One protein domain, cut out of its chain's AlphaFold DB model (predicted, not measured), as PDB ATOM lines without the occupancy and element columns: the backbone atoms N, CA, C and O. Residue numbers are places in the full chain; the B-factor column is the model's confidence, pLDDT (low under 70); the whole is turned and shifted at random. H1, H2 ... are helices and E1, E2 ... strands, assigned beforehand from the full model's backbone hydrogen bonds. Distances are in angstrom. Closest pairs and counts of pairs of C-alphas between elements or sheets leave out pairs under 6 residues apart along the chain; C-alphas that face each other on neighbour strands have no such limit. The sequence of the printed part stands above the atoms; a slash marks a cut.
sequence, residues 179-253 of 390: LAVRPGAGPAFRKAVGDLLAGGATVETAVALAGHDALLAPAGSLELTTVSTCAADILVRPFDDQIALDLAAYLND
ATOM      1  N   LEU A 179     115.933 168.893 163.880       97.44
ATOM      2  CA  LEU A 179     115.113 167.908 164.578       97.44
ATOM      3  C   LEU A 179     113.746 167.751 163.914       97.44
ATOM      4  O   LEU A 179     112.987 168.710 163.779       97.44
ATOM      5  N   ALA A 180     113.396 166.516 163.576       97.19
ATOM      6  CA  ALA A 180     112.018 166.146 163.305       97.19
ATOM      7  C   ALA A 180     111.290 165.989 164.645       97.19
ATOM      8  O   ALA A 180     111.766 165.290 165.535       97.19
ATOM      9  N   VAL A 181     110.123 166.603 164.806       96.31
ATOM     10  CA  VAL A 181     109.302 166.483 166.015       96.31
ATOM     11  C   VAL A 181     107.962 165.877 165.640       96.31
ATOM     12  O   VAL A 181     107.167 166.479 164.914       96.31
ATOM     13  N   ARG A 182     107.684 164.686 166.169       94.25
ATOM     14  CA  ARG A 182     106.373 164.066 166.020       94.25
ATOM     15  C   ARG A 182     105.366 164.796 166.907       94.25
ATOM     16  O   ARG A 182     105.646 164.994 168.093       94.25
ATOM     17  N   PRO A 183     104.182 165.170 166.387       85.12
ATOM     18  CA  PRO A 183     103.136 165.762 167.208       85.12
ATOM     19  C   PRO A 183     102.827 164.872 168.411       85.12
ATOM     20  O   PRO A 183     102.634 163.665 168.271       85.12
ATOM     21  N   GLY A 184     102.781 165.473 169.595       75.38
ATOM     22  CA  GLY A 184     102.661 164.735 170.843       75.38
ATOM     23  C   GLY A 184     102.007 165.560 171.940       75.38
ATOM     24  O   GLY A 184     102.262 166.759 172.075       75.38
ATOM     25  N   ALA A 185     101.149 164.919 172.730       66.06
ATOM     26  CA  ALA A 185     100.513 165.534 173.885       66.06
ATOM     27  C   ALA A 185     101.331 165.242 175.153       66.06
ATOM     28  O   ALA A 185     101.641 164.095 175.443       66.06
ATOM     29  N   GLY A 186     101.667 166.287 175.914       86.88
ATOM     30  CA  GLY A 186     102.314 166.159 177.223       86.88
ATOM     31  C   GLY A 186     103.094 167.423 177.596       86.88
ATOM     32  O   GLY A 186     103.826 167.944 176.755       86.88
ATOM     33  N   PRO A 187     102.945 167.968 178.819       92.12
ATOM     34  CA  PRO A 187     103.685 169.160 179.234       92.12
ATOM     35  C   PRO A 187     105.203 168.927 179.262       92.12
ATOM     36  O   PRO A 187     105.937 169.811 178.836       92.12
ATOM     37  N   ALA A 188     105.661 167.737 179.671       92.12
ATOM     38  CA  ALA A 188     107.083 167.380 179.694       92.12
ATOM     39  C   ALA A 188     107.698 167.352 178.285       92.12
ATOM     40  O   ALA A 188     108.706 168.008 178.046       92.12
ATOM     41  N   PHE A 189     107.042 166.687 177.327       95.00
ATOM     42  CA  PHE A 189     107.505 166.647 175.937       95.00
ATOM     43  C   PHE A 189     107.532 168.042 175.293       95.00
ATOM     44  O   PHE A 189     108.510 168.414 174.650       95.00
ATOM     45  N   ARG A 190     106.491 168.861 175.510       94.69
ATOM     46  CA  ARG A 190     106.473 170.250 175.015       94.69
ATOM     47  C   ARG A 190     107.585 171.099 175.620       94.69
ATOM     48  O   ARG A 190     108.164 171.908 174.902       94.69
ATOM     49  N   LYS A 191     107.874 170.917 176.913       94.88
ATOM     50  CA  LYS A 191     109.004 171.576 177.570       94.88
ATOM     51  C   LYS A 191     110.319 171.147 176.917       94.88
ATOM     52  O   LYS A 191     111.047 172.019 176.479       94.88
ATOM     53  N   ALA A 192     110.556 169.846 176.746       95.38
ATOM     54  CA  ALA A 192     111.767 169.323 176.110       95.38
ATOM     55  C   ALA A 192     112.001 169.903 174.699       95.38
ATOM     56  O   ALA A 192     113.096 170.368 174.390       95.38
ATOM     57  N   VAL A 193     110.962 169.952 173.856       96.50
ATOM     58  CA  VAL A 193     111.051 170.583 172.524       96.50
ATOM     59  C   VAL A 193     111.337 172.087 172.632       96.50
ATOM     60  O   VAL A 193     112.138 172.617 171.866       96.50
ATOM     61  N   GLY A 194     110.700 172.778 173.583       96.25
ATOM     62  CA  GLY A 194     110.932 174.201 173.846       96.25
ATOM     63  C   GLY A 194     112.353 174.505 174.328       96.25
ATOM     64  O   GLY A 194     112.948 175.477 173.870       96.25
ATOM     65  N   ASP A 195     112.907 173.658 175.195       96.06
ATOM     66  CA  ASP A 195     114.275 173.778 175.696       96.06
ATOM     67  C   ASP A 195     115.277 173.593 174.547       96.06
ATOM     68  O   ASP A 195     116.162 174.421 174.368       96.06
ATOM     69  N   LEU A 196     115.098 172.579 173.694       96.38
ATOM     70  CA  LEU A 196     115.965 172.356 172.527       96.38
ATOM     71  C   LEU A 196     115.914 173.511 171.517       96.38
ATOM     72  O   LEU A 196     116.948 173.920 170.990       96.38
ATOM     73  N   LEU A 197     114.724 174.072 171.279       96.31
ATOM     74  CA  LEU A 197     114.555 175.289 170.481       96.31
ATOM     75  C   LEU A 197     115.318 176.475 171.084       96.31
ATOM     76  O   LEU A 197     116.013 177.194 170.366       96.31
ATOM     77  N   ALA A 198     115.210 176.674 172.401       96.00
ATOM     78  CA  ALA A 198     115.949 177.715 173.111       96.00
ATOM     79  C   ALA A 198     117.470 177.477 173.071       96.00
ATOM     80  O   ALA A 198     118.240 178.436 173.022       96.00
ATOM     81  N   GLY A 199     117.893 176.211 173.025       93.44
ATOM     82  CA  GLY A 199     119.275 175.773 172.832       93.44
ATOM     83  C   GLY A 199     119.828 175.971 171.420       93.44
ATOM     84  O   GLY A 199     121.027 175.803 171.223       93.44
ATOM     85  N   GLY A 200     118.995 176.361 170.450       94.50
ATOM     86  CA  GLY A 200     119.413 176.656 169.077       94.50
ATOM     87  C   GLY A 200     119.112 175.560 168.053       94.50
ATOM     88  O   GLY A 200     119.485 175.721 166.887       94.50
ATOM     89  N   ALA A 201     118.426 174.480 168.442       96.75
ATOM     90  CA  ALA A 201     117.949 173.480 167.494       96.75
ATOM     91  C   ALA A 201     116.932 174.085 166.514       96.75
ATOM     92  O   ALA A 201     116.123 174.943 166.876       96.75
ATOM     93  N   THR A 202     116.935 173.607 165.273       96.50
ATOM     94  CA  THR A 202     115.845 173.868 164.328       96.50
ATOM     95  C   THR A 202     114.876 172.699 164.393       96.50
ATOM     96  O   THR A 202     115.297 171.546 164.433       96.50
ATOM     97  N   VAL A 203     113.571 172.973 164.453       95.25
ATOM     98  CA  VAL A 203     112.562 171.912 164.562       95.25
ATOM     99  C   VAL A 203     111.569 171.987 163.416       95.25
ATOM    100  O   VAL A 203     111.061 173.060 163.085       95.25
ATOM    101  N   GLU A 204     111.254 170.833 162.848       95.81
ATOM    102  CA  GLU A 204     110.201 170.659 161.859       95.81
ATOM    103  C   GLU A 204     109.216 169.606 162.364       95.81
ATOM    104  O   GLU A 204     109.602 168.580 162.920       95.81
ATOM    105  N   THR A 205     107.918 169.846 162.190       94.81
ATOM    106  CA  THR A 205     106.925 168.823 162.525       94.81
ATOM    107  C   THR A 205     106.953 167.723 161.472       94.81
ATOM    108  O   THR A 205     106.598 167.964 160.322       94.81
ATOM    109  N   ALA A 206     107.313 166.506 161.870       92.25
ATOM    110  CA  ALA A 206     107.414 165.369 160.965       92.25
ATOM    111  C   ALA A 206     107.090 164.053 161.682       92.25
ATOM    112  O   ALA A 206     107.226 163.922 162.894       92.25
ATOM    113  N   VAL A 207     106.641 163.053 160.921       87.94
ATOM    114  CA  VAL A 207     106.301 161.716 161.449       87.94
ATOM    115  C   VAL A 207     107.450 160.713 161.333       87.94
ATOM    116  O   VAL A 207     107.336 159.594 161.827       87.94
ATOM    117  N   ALA A 208     108.544 161.105 160.679       90.62
ATOM    118  CA  ALA A 208     109.716 160.282 160.427       90.62
ATOM    119  C   ALA A 208     110.990 161.137 160.472       90.62
ATOM    120  O   ALA A 208     110.938 162.350 160.291       90.62
ATOM    121  N   LEU A 209     112.135 160.480 160.651       93.25
ATOM    122  CA  LEU A 209     113.456 161.108 160.733       93.25
ATOM    123  C   LEU A 209     113.927 161.772 159.425       93.25
ATOM    124  O   LEU A 209     114.849 162.571 159.456       93.25
ATOM    125  N   ALA A 210     113.352 161.424 158.269       89.50
ATOM    126  CA  ALA A 210     113.874 161.726 156.929       89.50
ATOM    127  C   ALA A 210     114.537 163.117 156.787       89.50
ATOM    128  O   ALA A 210     113.867 164.140 156.883       89.50
ATOM    129  N   GLY A 211     115.854 163.140 156.544       89.00
ATOM    130  CA  GLY A 211     116.636 164.369 156.330       89.00
ATOM    131  C   GLY A 211     117.049 165.137 157.593       89.00
ATOM    132  O   GLY A 211     117.817 166.087 157.477       89.00
ATOM    133  N   HIS A 212     116.594 164.714 158.773       96.25
ATOM    134  CA  HIS A 212     116.891 165.329 160.064       96.25
ATOM    135  C   HIS A 212     118.007 164.575 160.800       96.25
ATOM    136  O   HIS A 212     118.316 163.421 160.490       96.25
ATOM    137  N   ASP A 213     118.606 165.233 161.789       96.81
ATOM    138  CA  ASP A 213     119.623 164.653 162.666       96.81
ATOM    139  C   ASP A 213     119.011 163.684 163.681       96.81
ATOM    140  O   ASP A 213     119.590 162.636 163.961       96.81
ATOM    141  N   ALA A 214     117.826 164.015 164.199       97.81
ATOM    142  CA  ALA A 214     117.068 163.167 165.112       97.81
ATOM    143  C   ALA A 214     115.553 163.359 164.942       97.81
ATOM    144  O   ALA A 214     115.087 164.410 164.502       97.81
ATOM    145  N   LEU A 215     114.789 162.335 165.322       97.69
ATOM    146  CA  LEU A 215     113.342 162.354 165.467       97.69
ATOM    147  C   LEU A 215     113.017 162.305 166.956       97.69
ATOM    148  O   LEU A 215     113.369 161.340 167.634       97.69
ATOM    149  N   LEU A 216     112.313 163.324 167.435       97.00
ATOM    150  CA  LEU A 216     111.772 163.377 168.782       97.00
ATOM    151  C   LEU A 216     110.295 163.032 168.791       97.00
ATOM    152  O   LEU A 216     109.507 163.552 167.998       97.00
ATOM    153  N   ALA A 217     109.903 162.201 169.743       95.62
ATOM    154  CA  ALA A 217     108.511 161.886 170.015       95.62
ATOM    155  C   ALA A 217     108.280 161.796 171.531       95.62
ATOM    156  O   ALA A 217     109.247 161.684 172.285       95.62
ATOM    157  N   PRO A 218     107.026 161.844 172.013       94.12
ATOM    158  CA  PRO A 218     106.739 161.591 173.424       94.12
ATOM    159  C   PRO A 218     107.355 160.273 173.907       94.12
ATOM    160  O   PRO A 218     107.447 159.326 173.129       94.12
ATOM    161  N   ALA A 219     107.758 160.199 175.173       90.88
ATOM    162  CA  ALA A 219     108.313 158.971 175.741       90.88
ATOM    163  C   ALA A 219     107.359 157.771 175.574       90.88
ATOM    164  O   ALA A 219     106.143 157.905 175.748       90.88
ATOM    165  N   GLY A 220     107.913 156.606 175.229       88.50
ATOM    166  CA  GLY A 220     107.164 155.358 175.034       88.50
ATOM    167  C   GLY A 220     106.311 155.319 173.765       88.50
ATOM    168  O   GLY A 220     105.415 154.486 173.646       88.50
ATOM    169  N   SER A 221     106.546 156.229 172.823       88.88
ATOM    170  CA  SER A 221     105.708 156.378 171.636       88.88
ATOM    171  C   SER A 221     106.380 155.870 170.355       88.88
ATOM    172  O   SER A 221     105.710 155.748 169.321       88.88
ATOM    173  N   LEU A 222     107.678 155.558 170.400       88.25
ATOM    174  CA  LEU A 222     108.410 154.936 169.300       88.25
ATOM    175  C   LEU A 222     108.737 153.466 169.590       88.25
ATOM    176  O   LEU A 222     109.275 153.116 170.642       88.25
ATOM    177  N   GLU A 223     108.490 152.612 168.596       84.69
ATOM    178  CA  GLU A 223     108.888 151.200 168.633       84.69
ATOM    179  C   GLU A 223     110.409 151.034 168.602       84.69
ATOM    180  O   GLU A 223     110.942 150.145 169.256       84.69
ATOM    181  N   LEU A 224     111.119 151.917 167.896       84.56
ATOM    182  CA  LEU A 224     112.578 151.968 167.840       84.56
ATOM    183  C   LEU A 224     113.052 153.316 168.378       84.56
ATOM    184  O   LEU A 224     112.606 154.365 167.910       84.56
ATOM    185  N   THR A 225     113.962 153.280 169.343       87.56
ATOM    186  CA  THR A 225     114.617 154.461 169.911       87.56
ATOM    187  C   THR A 225     116.104 154.201 170.024       87.56
ATOM    188  O   THR A 225     116.538 153.056 169.965       87.56
ATOM    189  N   THR A 226     116.879 155.270 170.153       93.06
ATOM    190  CA  THR A 226     118.304 155.202 170.488       93.06
ATOM    191  C   THR A 226     118.513 155.614 171.937       93.06
ATOM    192  O   THR A 226     119.244 154.954 172.668       93.06
ATOM    193  N   VAL A 227     117.811 156.664 172.380       97.31
ATOM    194  CA  VAL A 227     117.734 157.049 173.792       97.31
ATOM    195  C   VAL A 227     116.287 157.376 174.144       97.31
ATOM    196  O   VAL A 227     115.636 158.147 173.443       97.31
ATOM    197  N   SER A 228     115.784 156.811 175.233       96.12
ATOM    198  CA  SER A 228     114.494 157.162 175.819       96.12
ATOM    199  C   SER A 228     114.719 157.824 177.174       96.12
ATOM    200  O   SER A 228     115.412 157.295 178.043       96.12
ATOM    201  N   THR A 229     114.117 158.996 177.337       93.81
ATOM    202  CA  THR A 229     114.054 159.756 178.590       93.81
ATOM    203  C   THR A 229     112.619 159.709 179.125       93.81
ATOM    204  O   THR A 229     111.703 159.271 178.428       93.81
ATOM    205  N   CYS A 230     112.371 160.233 180.325       87.88
ATOM    206  CA  CYS A 230     111.002 160.372 180.834       87.88
ATOM    207  C   CYS A 230     110.148 161.388 180.041       87.88
ATOM    208  O   CYS A 230     108.919 161.341 180.097       87.88
ATOM    209  N   ALA A 231     110.778 162.315 179.306       90.62
ATOM    210  CA  ALA A 231     110.093 163.373 178.564       90.62
ATOM    211  C   ALA A 231     109.918 163.050 177.073       90.62
ATOM    212  O   ALA A 231     108.905 163.426 176.476       90.62
ATOM    213  N   ALA A 232     110.899 162.380 176.472       94.19
ATOM    214  CA  ALA A 232     110.980 162.150 175.036       94.19
ATOM    215  C   ALA A 232     111.730 160.860 174.682       94.19
ATOM    216  O   ALA A 232     112.737 160.517 175.307       94.19
ATOM    217  N   ASP A 233     111.268 160.221 173.613       95.62
ATOM    218  CA  ASP A 233     112.014 159.244 172.834       95.62
ATOM    219  C   ASP A 233     112.829 159.968 171.753       95.62
ATOM    220  O   ASP A 233     112.302 160.831 171.043       95.62
ATOM    221  N   ILE A 234     114.097 159.588 171.613       97.88
ATOM    222  CA  ILE A 234     115.047 160.123 170.637       97.88
ATOM    223  C   ILE A 234     115.459 158.993 169.699       97.88
ATOM    224  O   ILE A 234     116.040 157.991 170.128       97.88
ATOM    225  N   LEU A 235     115.178 159.159 168.410       97.69
ATOM    226  CA  LEU A 235     115.598 158.243 167.355       97.69
ATOM    227  C   LEU A 235     116.565 158.948 166.408       97.69
ATOM    228  O   LEU A 235     116.269 160.031 165.906       97.69
ATOM    229  N   VAL A 236     117.690 158.304 166.119       98.06
ATOM    230  CA  VAL A 236     118.685 158.776 165.148       98.06
ATOM    231  C   VAL A 236     118.945 157.707 164.090       98.06
ATOM    232  O   VAL A 236     118.368 156.617 164.117       98.06
ATOM    233  N   ARG A 237     119.778 158.032 163.101       96.75
ATOM    234  CA  ARG A 237     120.207 157.057 162.092       96.75
ATOM    235  C   ARG A 237     121.164 156.043 162.736       96.75
ATOM    236  O   ARG A 237     121.820 156.380 163.719       96.75
ATOM    237  N   PRO A 238     121.299 154.829 162.175       95.75
ATOM    238  CA  PRO A 238     122.343 153.906 162.606       95.75
ATOM    239  C   PRO A 238     123.714 154.592 162.645       95.75
ATOM    240  O   PRO A 238     124.083 155.279 161.691       95.75
ATOM    241  N   PHE A 239     124.446 154.376 163.737       96.00
ATOM    242  CA  PHE A 239     125.754 154.956 164.061       96.00
ATOM    243  C   PHE A 239     125.777 156.462 164.365       96.00
ATOM    244  O   PHE A 239     126.855 157.017 164.558       96.00
ATOM    245  N   ASP A 240     124.623 157.123 164.464       97.00
ATOM    246  CA  ASP A 240     124.522 158.501 164.961       97.00
ATOM    247  C   ASP A 240     124.236 158.545 166.477       97.00
ATOM    248  O   ASP A 240     123.772 159.561 166.991       97.00
ATOM    249  N   ASP A 241     124.514 157.466 167.219       97.88
ATOM    250  CA  ASP A 241     124.237 157.324 168.657       97.88
ATOM    251  C   ASP A 241     124.715 158.531 169.484       97.88
ATOM    252  O   ASP A 241     124.000 158.992 170.375       97.88
ATOM    253  N   GLN A 242     125.872 159.113 169.141       97.62
ATOM    254  CA  GLN A 242     126.377 160.330 169.788       97.62
ATOM    255  C   GLN A 242     125.402 161.511 169.717       97.62
ATOM    256  O   GLN A 242     125.327 162.306 170.650       97.62
ATOM    257  N   ILE A 243     124.650 161.648 168.628       97.56
ATOM    258  CA  ILE A 243     123.661 162.717 168.469       97.56
ATOM    259  C   ILE A 243     122.535 162.525 169.479       97.56
ATOM    260  O   ILE A 243     122.137 163.477 170.145       97.56
ATOM    261  N   ALA A 244     122.046 161.290 169.627       98.12
ATOM    262  CA  ALA A 244     121.008 160.989 170.603       98.12
ATOM    263  C   ALA A 244     121.500 161.246 172.035       98.12
ATOM    264  O   ALA A 244     120.764 161.815 172.837       98.12
ATOM    265  N   LEU A 245     122.756 160.891 172.325       98.12
ATOM    266  CA  LEU A 245     123.407 161.165 173.606       98.12
ATOM    267  C   LEU A 245     123.556 162.668 173.880       98.12
ATOM    268  O   LEU A 245     123.242 163.105 174.981       98.12
ATOM    269  N   ASP A 246     123.970 163.473 172.898       97.62
ATOM    270  CA  ASP A 246     124.101 164.931 173.057       97.62
ATOM    271  C   ASP A 246     122.747 165.596 173.338       97.62
ATOM    272  O   ASP A 246     122.639 166.452 174.218       97.62
ATOM    273  N   LEU A 247     121.699 165.175 172.623       97.56
ATOM    274  CA  LEU A 247     120.338 165.669 172.837       97.56
ATOM    275  C   LEU A 247     119.795 165.239 174.204       97.56
ATOM    276  O   LEU A 247     119.204 166.053 174.910       97.56
ATOM    277  N   ALA A 248     120.012 163.982 174.597       97.31
ATOM    278  CA  ALA A 248     119.618 163.495 175.912       97.31
ATOM    279  C   ALA A 248     120.362 164.235 177.027       97.31
ATOM    280  O   ALA A 248     119.731 164.649 177.994       97.31
ATOM    281  N   ALA A 249     121.670 164.451 176.884       96.62
ATOM    282  CA  ALA A 249     122.466 165.183 177.862       96.62
ATOM    283  C   ALA A 249     121.953 166.616 178.023       96.62
ATOM    284  O   ALA A 249     121.710 167.048 179.144       96.62
ATOM    285  N   TYR A 250     121.674 167.308 176.913       95.69
ATOM    286  CA  TYR A 250     121.077 168.642 176.951       95.69
ATOM    287  C   TYR A 250     119.743 168.662 177.713       95.69
ATOM    288  O   TYR A 250     119.521 169.529 178.552       95.69
ATOM    289  N   LEU A 251     118.862 167.687 177.462       94.56
ATOM    290  CA  LEU A 251     117.556 167.588 178.128       94.56
ATOM    291  C   LEU A 251     117.633 167.234 179.623       94.56
ATOM    292  O   LEU A 251     116.646 167.432 180.330       94.56
ATOM    293  N   ASN A 252     118.764 166.700 180.087       93.56
ATOM    294  CA  ASN A 252     118.998 166.315 181.482       93.56
ATOM    295  C   ASN A 252     120.018 167.236 182.181       93.56
ATOM    296  O   ASN A 252     120.515 166.890 183.247       93.56
ATOM    297  N   ASP A 253     120.325 168.401 181.595       94.12
ATOM    298  CA  ASP A 253     121.298 169.370 182.121       94.12
ATOM    299  C   ASP A 253     122.713 168.780 182.334       94.12
ATOM    300  O   ASP A 253     123.477 169.198 183.208       94.12
TER     301      ASP A 253
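This is residues 179 to 253 of the 390 residues of an uncharacterized protein of Amycolatopsis bartoniae (UniProt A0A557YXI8). A small twisted sheet has two helices packed over one face, H1 over E1 and E3 and H2 over E4, the two helices about perpendicular to each other at 76 degrees. The 75 printed residues include E1, H1, E2, E3, E4, H2 in chain order; the mixed sheet runs E2 E1 E3 E4. Class mixed, two layers, it is compact, radius of gyration of the C-alphas 10.7 A, spanning 29 by 22 by 21 A.

Start at E1, residues 179 to 181, parallel to E2, residues 202 to 205 (N 179 and O 202, 2.8 A), and to E3, residues 214 to 218 (N 216 and O 180, 2.8 A). E3 forms an antiparallel hairpin with E4, residues 232 to 235 (N 215 and O 235, 2.8 A). H1, residues 187 to 198, makes a right-handed crossover in the strand-helix-strand unit E1, H1, E2; its height over the sheet is 8.8 A. H2, residues 241 to 251, is on the same face, height 9.2 A. H1 touches H2 with residues 192 to 196 alone; the closest C-alphas, Ala 192 and Leu 251, are 6.4 A apart. In both helices every O i to N i+4 pair is within hydrogen-bond range.

Find C-alpha 179 at (115.113, 167.908, 164.578). H1 runs 16.2 A, E3 13.4 A, and H2 15.5 A to C-alpha 251 at (117.556, 167.588, 178.128).

The printed part has no cut. E3 to E4 is a long link; Ala 185 is under 70 in pLDDT.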